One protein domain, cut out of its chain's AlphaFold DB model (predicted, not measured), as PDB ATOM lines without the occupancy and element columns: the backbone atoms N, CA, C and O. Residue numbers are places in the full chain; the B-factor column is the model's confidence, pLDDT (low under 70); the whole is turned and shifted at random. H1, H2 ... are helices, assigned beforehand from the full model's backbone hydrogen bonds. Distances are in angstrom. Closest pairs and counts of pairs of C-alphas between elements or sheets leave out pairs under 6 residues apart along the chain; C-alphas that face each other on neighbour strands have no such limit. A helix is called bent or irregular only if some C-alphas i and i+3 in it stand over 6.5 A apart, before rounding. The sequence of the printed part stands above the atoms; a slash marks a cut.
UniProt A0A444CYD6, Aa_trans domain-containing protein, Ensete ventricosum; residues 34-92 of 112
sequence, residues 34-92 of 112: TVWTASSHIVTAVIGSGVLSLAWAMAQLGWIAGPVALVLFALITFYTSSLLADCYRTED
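Overview. This is residues 34 to 92 of the 112 residues of the protein "Aa_trans domain-containing protein" of Ensete ventricosum (UniProt A0A444CYD6). Two long helices, H1 and H2, make an open V: they meet near their ends, where a tight link joins them, and their arms spread away from that corner with little between them. H1 has a kink of 41 degrees near residue 53, toward the corner, while H2 and the tail after it make the other arm. The printed part has 59 residues with two named helices, H1 then H2 along the chain, and no named strand; the class is all helix. The whole is flat and only just loose, close to extended, with a radius of gyration of the C-alphas of 15.1 A and spans of 48 by 25 by 13 A.

Along the chain. H1 and H2 are equally long by residues, 25 each. H1 covers residues 35 to 59, 33.2 A from C-alpha 35 at (-62.685, -62.815, -26.027) to C-alpha 59 at (-45.977, -66.235, 2.429). It is neither bent nor irregular, but only just: C-alphas 46 and 49 are 6.3 A apart. H2 covers residues 65 to 89, 34.9 A from first to last C-alpha, and ends at C-alpha 89 at (-81.135, -68.571, -17.004).

Arrangement. H1 and H2 are close but not clearly touching, with 2 pairs of C-alphas within 8 A. Their closest C-alphas are those of Met 58 and Ala 65, 6.2 A apart. They run opposite ways at a steep tilt of 39 degrees, and their centres are 16.3 A apart. Residues 34 to 53, of which 35 to 53 belong to H1, stand free, as do residues 59 to 64 and residues 70 to 92, of which 70 to 89 belong to H2. In H2 every O i to N i+4 pair is within hydrogen-bond range; in H1 18 of 21 are.

Size, cuts and confidence. The two C-alphas farthest apart are those of Gln 60 and Asp 92, at 48.2 A. The printed part has no cut, and the link from H1 to H2, 5 residues, is tight. The mean pLDDT of the printed part is 71.7; it is under 70 at residues 34 to 36, 54, 57 to 62, 81 and 83 to 92.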
ATOM      1  N   THR A  34     -61.258 -60.133 -29.857       68.50
ATOM      2  CA  THR A  34     -61.558 -61.515 -29.482       68.50
ATOM      3  C   THR A  34     -61.654 -61.633 -27.956       68.50
ATOM      4  O   THR A  34     -60.872 -61.018 -27.225       68.50
ATOM      5  N   VAL A  35     -62.586 -62.454 -27.458       67.50
ATOM      6  CA  VAL A  35     -62.685 -62.815 -26.027       67.50
ATOM      7  C   VAL A  35     -61.330 -63.238 -25.448       67.50
ATOM      8  O   VAL A  35     -61.052 -63.039 -24.271       67.50
ATOM      9  N   TRP A  36     -60.452 -63.737 -26.317       64.31
ATOM     10  CA  TRP A  36     -59.075 -64.087 -26.029       64.31
ATOM     11  C   TRP A  36     -58.210 -62.871 -25.664       64.31
ATOM     12  O   TRP A  36     -57.582 -62.871 -24.606       64.31
ATOM     13  N   THR A  37     -58.245 -61.787 -26.442       76.94
ATOM     14  CA  THR A  37     -57.525 -60.543 -26.117       76.94
ATOM     15  C   THR A  37     -58.056 -59.909 -24.828       76.94
ATOM     16  O   THR A  37     -57.268 -59.530 -23.960       76.94
ATOM     17  N   ALA A  38     -59.381 -59.862 -24.650       75.69
ATOM     18  CA  ALA A  38     -59.998 -59.350 -23.425       75.69
ATOM     19  C   ALA A  38     -59.605 -60.186 -22.194       75.69
ATOM     20  O   ALA A  38     -59.185 -59.632 -21.178       75.69
ATOM     21  N   SER A  39     -59.652 -61.519 -22.304       78.19
ATOM     22  CA  SER A  39     -59.223 -62.420 -21.229       78.19
ATOM     23  C   SER A  39     -57.747 -62.223 -20.877       78.19
ATOM     24  O   SER A  39     -57.403 -62.149 -19.700       78.19
ATOM     25  N   SER A  40     -56.884 -62.028 -21.880       81.62
ATOM     26  CA  SER A  40     -55.450 -61.812 -21.669       81.62
ATOM     27  C   SER A  40     -55.157 -60.510 -20.906       81.62
ATOM     28  O   SER A  40     -54.311 -60.496 -20.010       81.62
ATOM     29  N   HIS A  41     -55.912 -59.438 -21.170       75.75
ATOM     30  CA  HIS A  41     -55.813 -58.181 -20.423       75.75
ATOM     31  C   HIS A  41     -56.282 -58.318 -18.971       75.75
ATOM     32  O   HIS A  41     -55.660 -57.770 -18.063       75.75
ATOM     33  N   ILE A  42     -57.353 -59.071 -18.735       79.50
ATOM     34  CA  ILE A  42     -57.881 -59.299 -17.385       79.50
ATOM     35  C   ILE A  42     -56.899 -60.145 -16.564       79.50
ATOM     36  O   ILE A  42     -56.592 -59.804 -15.424       79.50
ATOM     37  N   VAL A  43     -56.350 -61.211 -17.150       80.44
ATOM     38  CA  VAL A  43     -55.394 -62.098 -16.469       80.44
ATOM     39  C   VAL A  43     -54.099 -61.360 -16.130       80.44
ATOM     40  O   VAL A  43     -53.599 -61.490 -15.017       80.44
ATOM     41  N   THR A  44     -53.570 -60.542 -17.039       82.81
ATOM     42  CA  THR A  44     -52.358 -59.748 -16.770       82.81
ATOM     43  C   THR A  44     -52.590 -58.664 -15.715       82.81
ATOM     44  O   THR A  44     -51.733 -58.474 -14.852       82.81
ATOM     45  N   ALA A  45     -53.760 -58.016 -15.708       82.38
ATOM     46  CA  ALA A  45     -54.144 -57.083 -14.648       82.38
ATOM     47  C   ALA A  45     -54.227 -57.773 -13.271       82.38
ATOM     48  O   ALA A  45     -53.757 -57.222 -12.277       82.38
ATOM     49  N   VAL A  46     -54.768 -58.996 -13.220       75.62
ATOM     50  CA  VAL A  46     -54.896 -59.792 -11.987       75.62
ATOM     51  C   VAL A  46     -53.544 -60.320 -11.493       75.62
ATOM     52  O   VAL A  46     -53.236 -60.153 -10.312       75.62
ATOM     53  N   ILE A  47     -52.725 -60.918 -12.372       84.12
ATOM     54  CA  ILE A  47     -51.374 -61.428 -12.042       84.12
ATOM     55  C   ILE A  47     -50.457 -60.299 -11.550       84.12
ATOM     56  O   ILE A  47     -49.553 -60.550 -10.756       84.12
ATOM     57  N   GLY A  48     -50.722 -59.059 -11.968       79.94
ATOM     58  CA  GLY A  48     -50.110 -57.862 -11.408       79.94
ATOM     59  C   GLY A  48     -50.527 -57.601  -9.956       79.94
ATOM     60  O   GLY A  48     -50.181 -58.340  -9.033       79.94
ATOM     61  N   SER A  49     -51.237 -56.497  -9.727       78.06
ATOM     62  CA  SER A  49     -51.491 -55.975  -8.376       78.06
ATOM     63  C   SER A  49     -52.246 -56.947  -7.460       78.06
ATOM     64  O   SER A  49     -52.045 -56.908  -6.246       78.06
ATOM     65  N   GLY A  50     -53.070 -57.840  -8.018       73.62
ATOM     66  CA  GLY A  50     -53.842 -58.820  -7.257       73.62
ATOM     67  C   GLY A  50     -52.980 -59.940  -6.677       73.62
ATOM     68  O   GLY A  50     -52.930 -60.129  -5.459       73.62
ATOM     69  N   VAL A  51     -52.271 -60.679  -7.534       72.19
ATOM     70  CA  VAL A  51     -51.508 -61.863  -7.099       72.19
ATOM     71  C   VAL A  51     -50.270 -61.478  -6.284       72.19
ATOM     72  O   VAL A  51     -49.941 -62.190  -5.341       72.19
ATOM     73  N   LEU A  52     -49.626 -60.336  -6.556       75.44
ATOM     74  CA  LEU A  52     -48.492 -59.843  -5.754       75.44
ATOM     75  C   LEU A  52     -48.886 -59.534  -4.297       75.44
ATOM     76  O   LEU A  52     -48.157 -59.893  -3.373       75.44
ATOM     77  N   SER A  53     -50.050 -58.907  -4.081       75.31
ATOM     78  CA  SER A  53     -50.554 -58.609  -2.732       75.31
ATOM     79  C   SER A  53     -50.987 -59.880  -1.996       75.31
ATOM     80  O   SER A  53     -50.676 -60.052  -0.815       75.31
ATOM     81  N   LEU A  54     -51.625 -60.813  -2.712       69.12
ATOM     82  CA  LEU A  54     -52.020 -62.101  -2.154       69.12
ATOM     83  C   LEU A  54     -50.792 -62.947  -1.788       69.12
ATOM     84  O   LEU A  54     -50.734 -63.491  -0.695       69.12
ATOM     85  N   ALA A  55     -49.772 -63.010  -2.643       73.38
ATOM     86  CA  ALA A  55     -48.563 -63.800  -2.406       73.38
ATOM     87  C   ALA A  55     -47.840 -63.413  -1.106       73.38
ATOM     88  O   ALA A  55     -47.357 -64.294  -0.396       73.38
ATOM     89  N   TRP A  56     -47.807 -62.123  -0.748       72.38
ATOM     90  CA  TRP A  56     -47.206 -61.667   0.511       72.38
ATOM     91  C   TRP A  56     -48.013 -62.097   1.744       72.38
ATOM     92  O   TRP A  56     -47.437 -62.586   2.716       72.38
ATOM     93  N   ALA A  57     -49.344 -61.994   1.686       68.75
ATOM     94  CA  ALA A  57     -50.219 -62.516   2.738       68.75
ATOM     95  C   ALA A  57     -50.081 -64.044   2.882       68.75
ATOM     96  O   ALA A  57     -50.105 -64.588   3.982       68.75
ATOM     97  N   MET A  58     -49.868 -64.737   1.764       67.06
ATOM     98  CA  MET A  58     -49.757 -66.192   1.694       67.06
ATOM     99  C   MET A  58     -48.385 -66.707   2.137       67.06
ATOM    100  O   MET A  58     -48.300 -67.785   2.723       67.06
ATOM    101  N   ALA A  59     -47.320 -65.926   1.940       69.44
ATOM    102  CA  ALA A  59     -45.977 -66.235   2.429       69.44
ATOM    103  C   ALA A  59     -45.912 -66.301   3.965       69.44
ATOM    104  O   ALA A  59     -45.129 -67.073   4.512       69.44
ATOM    105  N   GLN A  60     -46.767 -65.546   4.664       66.81
ATOM    106  CA  GLN A  60     -46.908 -65.635   6.122       66.81
ATOM    107  C   GLN A  60     -47.754 -66.839   6.568       66.81
ATOM    108  O   GLN A  60     -47.652 -67.269   7.714       66.81
ATOM    109  N   LEU A  61     -48.578 -67.396   5.674       65.69
ATOM    110  CA  LEU A  61     -49.621 -68.371   6.004       65.69
ATOM    111  C   LEU A  61     -49.198 -69.846   5.786       65.69
ATOM    112  O   LEU A  61     -49.945 -70.766   6.117       65.69
ATOM    113  N   GLY A  62     -47.979 -70.091   5.296       68.06
ATOM    114  CA  GLY A  62     -47.377 -71.426   5.184       68.06
ATOM    115  C   GLY A  62     -47.763 -72.213   3.922       68.06
ATOM    116  O   GLY A  62     -48.687 -71.870   3.189       68.06
ATOM    117  N   TRP A  63     -47.033 -73.301   3.657       70.06
ATOM    118  CA  TRP A  63     -47.043 -74.063   2.392       70.06
ATOM    119  C   TRP A  63     -48.418 -74.593   1.928       70.06
ATOM    120  O   TRP A  63     -48.627 -74.783   0.731       70.06
ATOM    121  N   ILE A  64     -49.368 -74.794   2.846       75.50
ATOM    122  CA  ILE A  64     -50.725 -75.296   2.551       75.50
ATOM    123  C   ILE A  64     -51.682 -74.163   2.174       75.50
ATOM    124  O   ILE A  64     -52.654 -74.386   1.453       75.50
ATOM    125  N   ALA A  65     -51.413 -72.938   2.625       74.88
ATOM    126  CA  ALA A  65     -52.310 -71.827   2.373       74.88
ATOM    127  C   ALA A  65     -52.467 -71.571   0.876       74.88
ATOM    128  O   ALA A  65     -53.596 -71.404   0.431       74.88
ATOM    129  N   GLY A  66     -51.370 -71.627   0.103       73.25
ATOM    130  CA  GLY A  66     -51.337 -71.452  -1.363       73.25
ATOM    131  C   GLY A  66     -52.463 -72.204  -2.079       73.25
ATOM    132  O   GLY A  66     -53.356 -71.576  -2.653       73.25
ATOM    133  N   PRO A  67     -52.460 -73.542  -1.994       81.38
ATOM    134  CA  PRO A  67     -53.531 -74.385  -2.513       81.38
ATOM    135  C   PRO A  67     -54.918 -74.053  -1.951       81.38
ATOM    136  O   PRO A  67     -55.887 -74.022  -2.703       81.38
ATOM    137  N   VAL A  68     -55.030 -73.768  -0.649       78.62
ATOM    138  CA  VAL A  68     -56.318 -73.470  -0.003       78.62
ATOM    139  C   VAL A  68     -56.941 -72.179  -0.541       78.62
ATOM    140  O   VAL A  68     -58.136 -72.167  -0.832       78.62
ATOM    141  N   ALA A  69     -56.163 -71.113  -0.747       77.31
ATOM    142  CA  ALA A  69     -56.683 -69.878  -1.333       77.31
ATOM    143  C   ALA A  69     -57.049 -70.048  -2.812       77.31
ATOM    144  O   ALA A  69     -58.044 -69.476  -3.246       77.31
ATOM    145  N   LEU A  70     -56.301 -70.857  -3.576       78.25
ATOM    146  CA  LEU A  70     -56.658 -71.177  -4.963       78.25
ATOM    147  C   LEU A  70     -57.986 -71.935  -5.041       78.25
ATOM    148  O   LEU A  70     -58.822 -71.611  -5.881       78.25
ATOM    149  N   VAL A  71     -58.210 -72.901  -4.147       82.69
ATOM    150  CA  VAL A  71     -59.466 -73.663  -4.083       82.69
ATOM    151  C   VAL A  71     -60.625 -72.787  -3.606       82.69
ATOM    152  O   VAL A  71     -61.699 -72.841  -4.196       82.69
ATOM    153  N   LEU A  72     -60.423 -71.940  -2.590       83.06
ATOM    154  CA  LEU A  72     -61.444 -70.990  -2.131       83.06
ATOM    155  C   LEU A  72     -61.816 -69.986  -3.219       83.06
ATOM    156  O   LEU A  72     -62.997 -69.753  -3.458       83.06
ATOM    157  N   PHE A  73     -60.825 -69.422  -3.907       78.50
ATOM    158  CA  PHE A  73     -61.067 -68.505  -5.012       78.50
ATOM    159  C   PHE A  73     -61.806 -69.205  -6.154       78.50
ATOM    160  O   PHE A  73     -62.805 -68.683  -6.638       78.50
ATOM    161  N   ALA A  74     -61.397 -70.427  -6.515       79.81
ATOM    162  CA  ALA A  74     -62.095 -71.238  -7.506       79.81
ATOM    163  C   ALA A  74     -63.547 -71.528  -7.099       79.81
ATOM    164  O   ALA A  74     -64.439 -71.408  -7.933       79.81
ATOM    165  N   LEU A  75     -63.806 -71.843  -5.826       80.69
ATOM    166  CA  LEU A  75     -65.162 -72.042  -5.313       80.69
ATOM    167  C   LEU A  75     -65.992 -70.759  -5.383       80.69
ATOM    168  O   LEU A  75     -67.130 -70.816  -5.835       80.69
ATOM    169  N   ILE A  76     -65.437 -69.606  -5.001       80.38
ATOM    170  CA  ILE A  76     -66.126 -68.308  -5.062       80.38
ATOM    171  C   ILE A  76     -66.435 -67.927  -6.514       80.38
ATOM    172  O   ILE A  76     -67.553 -67.510  -6.818       80.38
ATOM    173  N   THR A  77     -65.474 -68.092  -7.427       82.38
ATOM    174  CA  THR A  77     -65.669 -67.841  -8.860       82.38
ATOM    175  C   THR A  77     -66.688 -68.806  -9.458       82.38
ATOM    176  O   THR A  77     -67.563 -68.371 -10.203       82.38
ATOM    177  N   PHE A  78     -66.642 -70.091  -9.099       78.31
ATOM    178  CA  PHE A  78     -67.608 -71.089  -9.558       78.31
ATOM    179  C   PHE A  78     -69.018 -70.799  -9.033       78.31
ATOM    180  O   PHE A  78     -69.977 -70.855  -9.799       78.31
ATOM    181  N   TYR A  79     -69.153 -70.403  -7.765       74.94
ATOM    182  CA  TYR A  79     -70.428 -69.976  -7.183       74.94
ATOM    183  C   TYR A  79     -70.964 -68.713  -7.843       74.94
ATOM    184  O   TYR A  79     -72.135 -68.660  -8.189       74.94
ATOM    185  N   THR A  80     -70.113 -67.710  -8.057       74.25
ATOM    186  CA  THR A  80     -70.513 -66.456  -8.705       74.25
ATOM    187  C   THR A  80     -70.927 -66.715 -10.145       74.25
ATOM    188  O   THR A  80     -71.944 -66.195 -10.579       74.25
ATOM    189  N   SER A  81     -70.193 -67.555 -10.878       67.75
ATOM    190  CA  SER A  81     -70.550 -67.938 -12.243       67.75
ATOM    191  C   SER A  81     -71.821 -68.776 -12.293       67.75
ATOM    192  O   SER A  81     -72.578 -68.621 -13.241       67.75
ATOM    193  N   SER A  82     -72.063 -69.644 -11.308       74.12
ATOM    194  CA  SER A  82     -73.294 -70.437 -11.226       74.12
ATOM    195  C   SER A  82     -74.483 -69.546 -10.886       74.12
ATOM    196  O   SER A  82     -75.483 -69.604 -11.578       74.12
ATOM    197  N   LEU A  83     -74.340 -68.627  -9.927       68.19
ATOM    198  CA  LEU A  83     -75.361 -67.632  -9.603       68.19
ATOM    199  C   LEU A  83     -75.611 -66.670 -10.758       68.19
ATOM    200  O   LEU A  83     -76.754 -66.348 -11.025       68.19
ATOM    201  N   LEU A  84     -74.576 -66.224 -11.471       66.44
ATOM    202  CA  LEU A  84     -74.746 -65.364 -12.637       66.44
ATOM    203  C   LEU A  84     -75.373 -66.139 -13.796       66.44
ATOM    204  O   LEU A  84     -76.209 -65.587 -14.490       66.44
ATOM    205  N   ALA A  85     -75.011 -67.410 -13.986       58.06
ATOM    206  CA  ALA A  85     -75.618 -68.280 -14.986       58.06
ATOM    207  C   ALA A  85     -77.069 -68.631 -14.644       58.06
ATOM    208  O   ALA A  85     -77.880 -68.704 -15.558       58.06
ATOM    209  N   ASP A  86     -77.405 -68.800 -13.367       58.94
ATOM    210  CA  ASP A  86     -78.764 -69.038 -12.885       58.94
ATOM    211  C   ASP A  86     -79.586 -67.751 -12.949       58.94
ATOM    212  O   ASP A  86     -80.687 -67.755 -13.488       58.94
ATOM    213  N   CYS A  87     -79.031 -66.612 -12.534       54.81
ATOM    214  CA  CYS A  87     -79.638 -65.298 -12.738       54.81
ATOM    215  C   CYS A  87     -79.774 -64.941 -14.229       54.81
ATOM    216  O   CYS A  87     -80.706 -64.231 -14.579       54.81
ATOM    217  N   TYR A  88     -78.908 -65.460 -15.107       50.66
ATOM    218  CA  TYR A  88     -79.006 -65.335 -16.568       50.66
ATOM    219  C   TYR A  88     -79.973 -66.359 -17.196       50.66
ATOM    220  O   TYR A  88     -80.528 -66.109 -18.258       50.66
ATOM    221  N   ARG A  89     -80.197 -67.518 -16.558       48.06
ATOM    222  CA  ARG A  89     -81.135 -68.571 -17.004       48.06
ATOM    223  C   ARG A  89     -82.551 -68.429 -16.448       48.06
ATOM    224  O   ARG A  89     -83.437 -69.131 -16.924       48.06
ATOM    225  N   THR A  90     -82.772 -67.558 -15.467       42.38
ATOM    226  CA  THR A  90     -84.092 -67.359 -14.840       42.38
ATOM    227  C   THR A  90     -84.977 -66.364 -15.613       42.38
ATOM    228  O   THR A  90     -86.069 -66.041 -15.165       42.38
ATOM    229  N   GLU A  91     -84.575 -65.927 -16.811       44.78
ATOM    230  CA  GLU A  91     -85.477 -65.300 -17.791       44.78
ATOM    231  C   GLU A  91     -85.980 -66.371 -18.785       44.78
ATOM    232  O   GLU A  91     -85.486 -66.511 -19.897       44.78
ATOM    233  N   ASP A  92     -86.936 -67.170 -18.302       43.38
ATOM    234  CA  ASP A  92     -87.961 -67.962 -19.005       43.38
ATOM    235  C   ASP A  92     -87.583 -68.899 -20.192       43.38
ATOM    236  O   ASP A  92     -87.232 -68.450 -21.283       43.38
TER     237      ASP A  92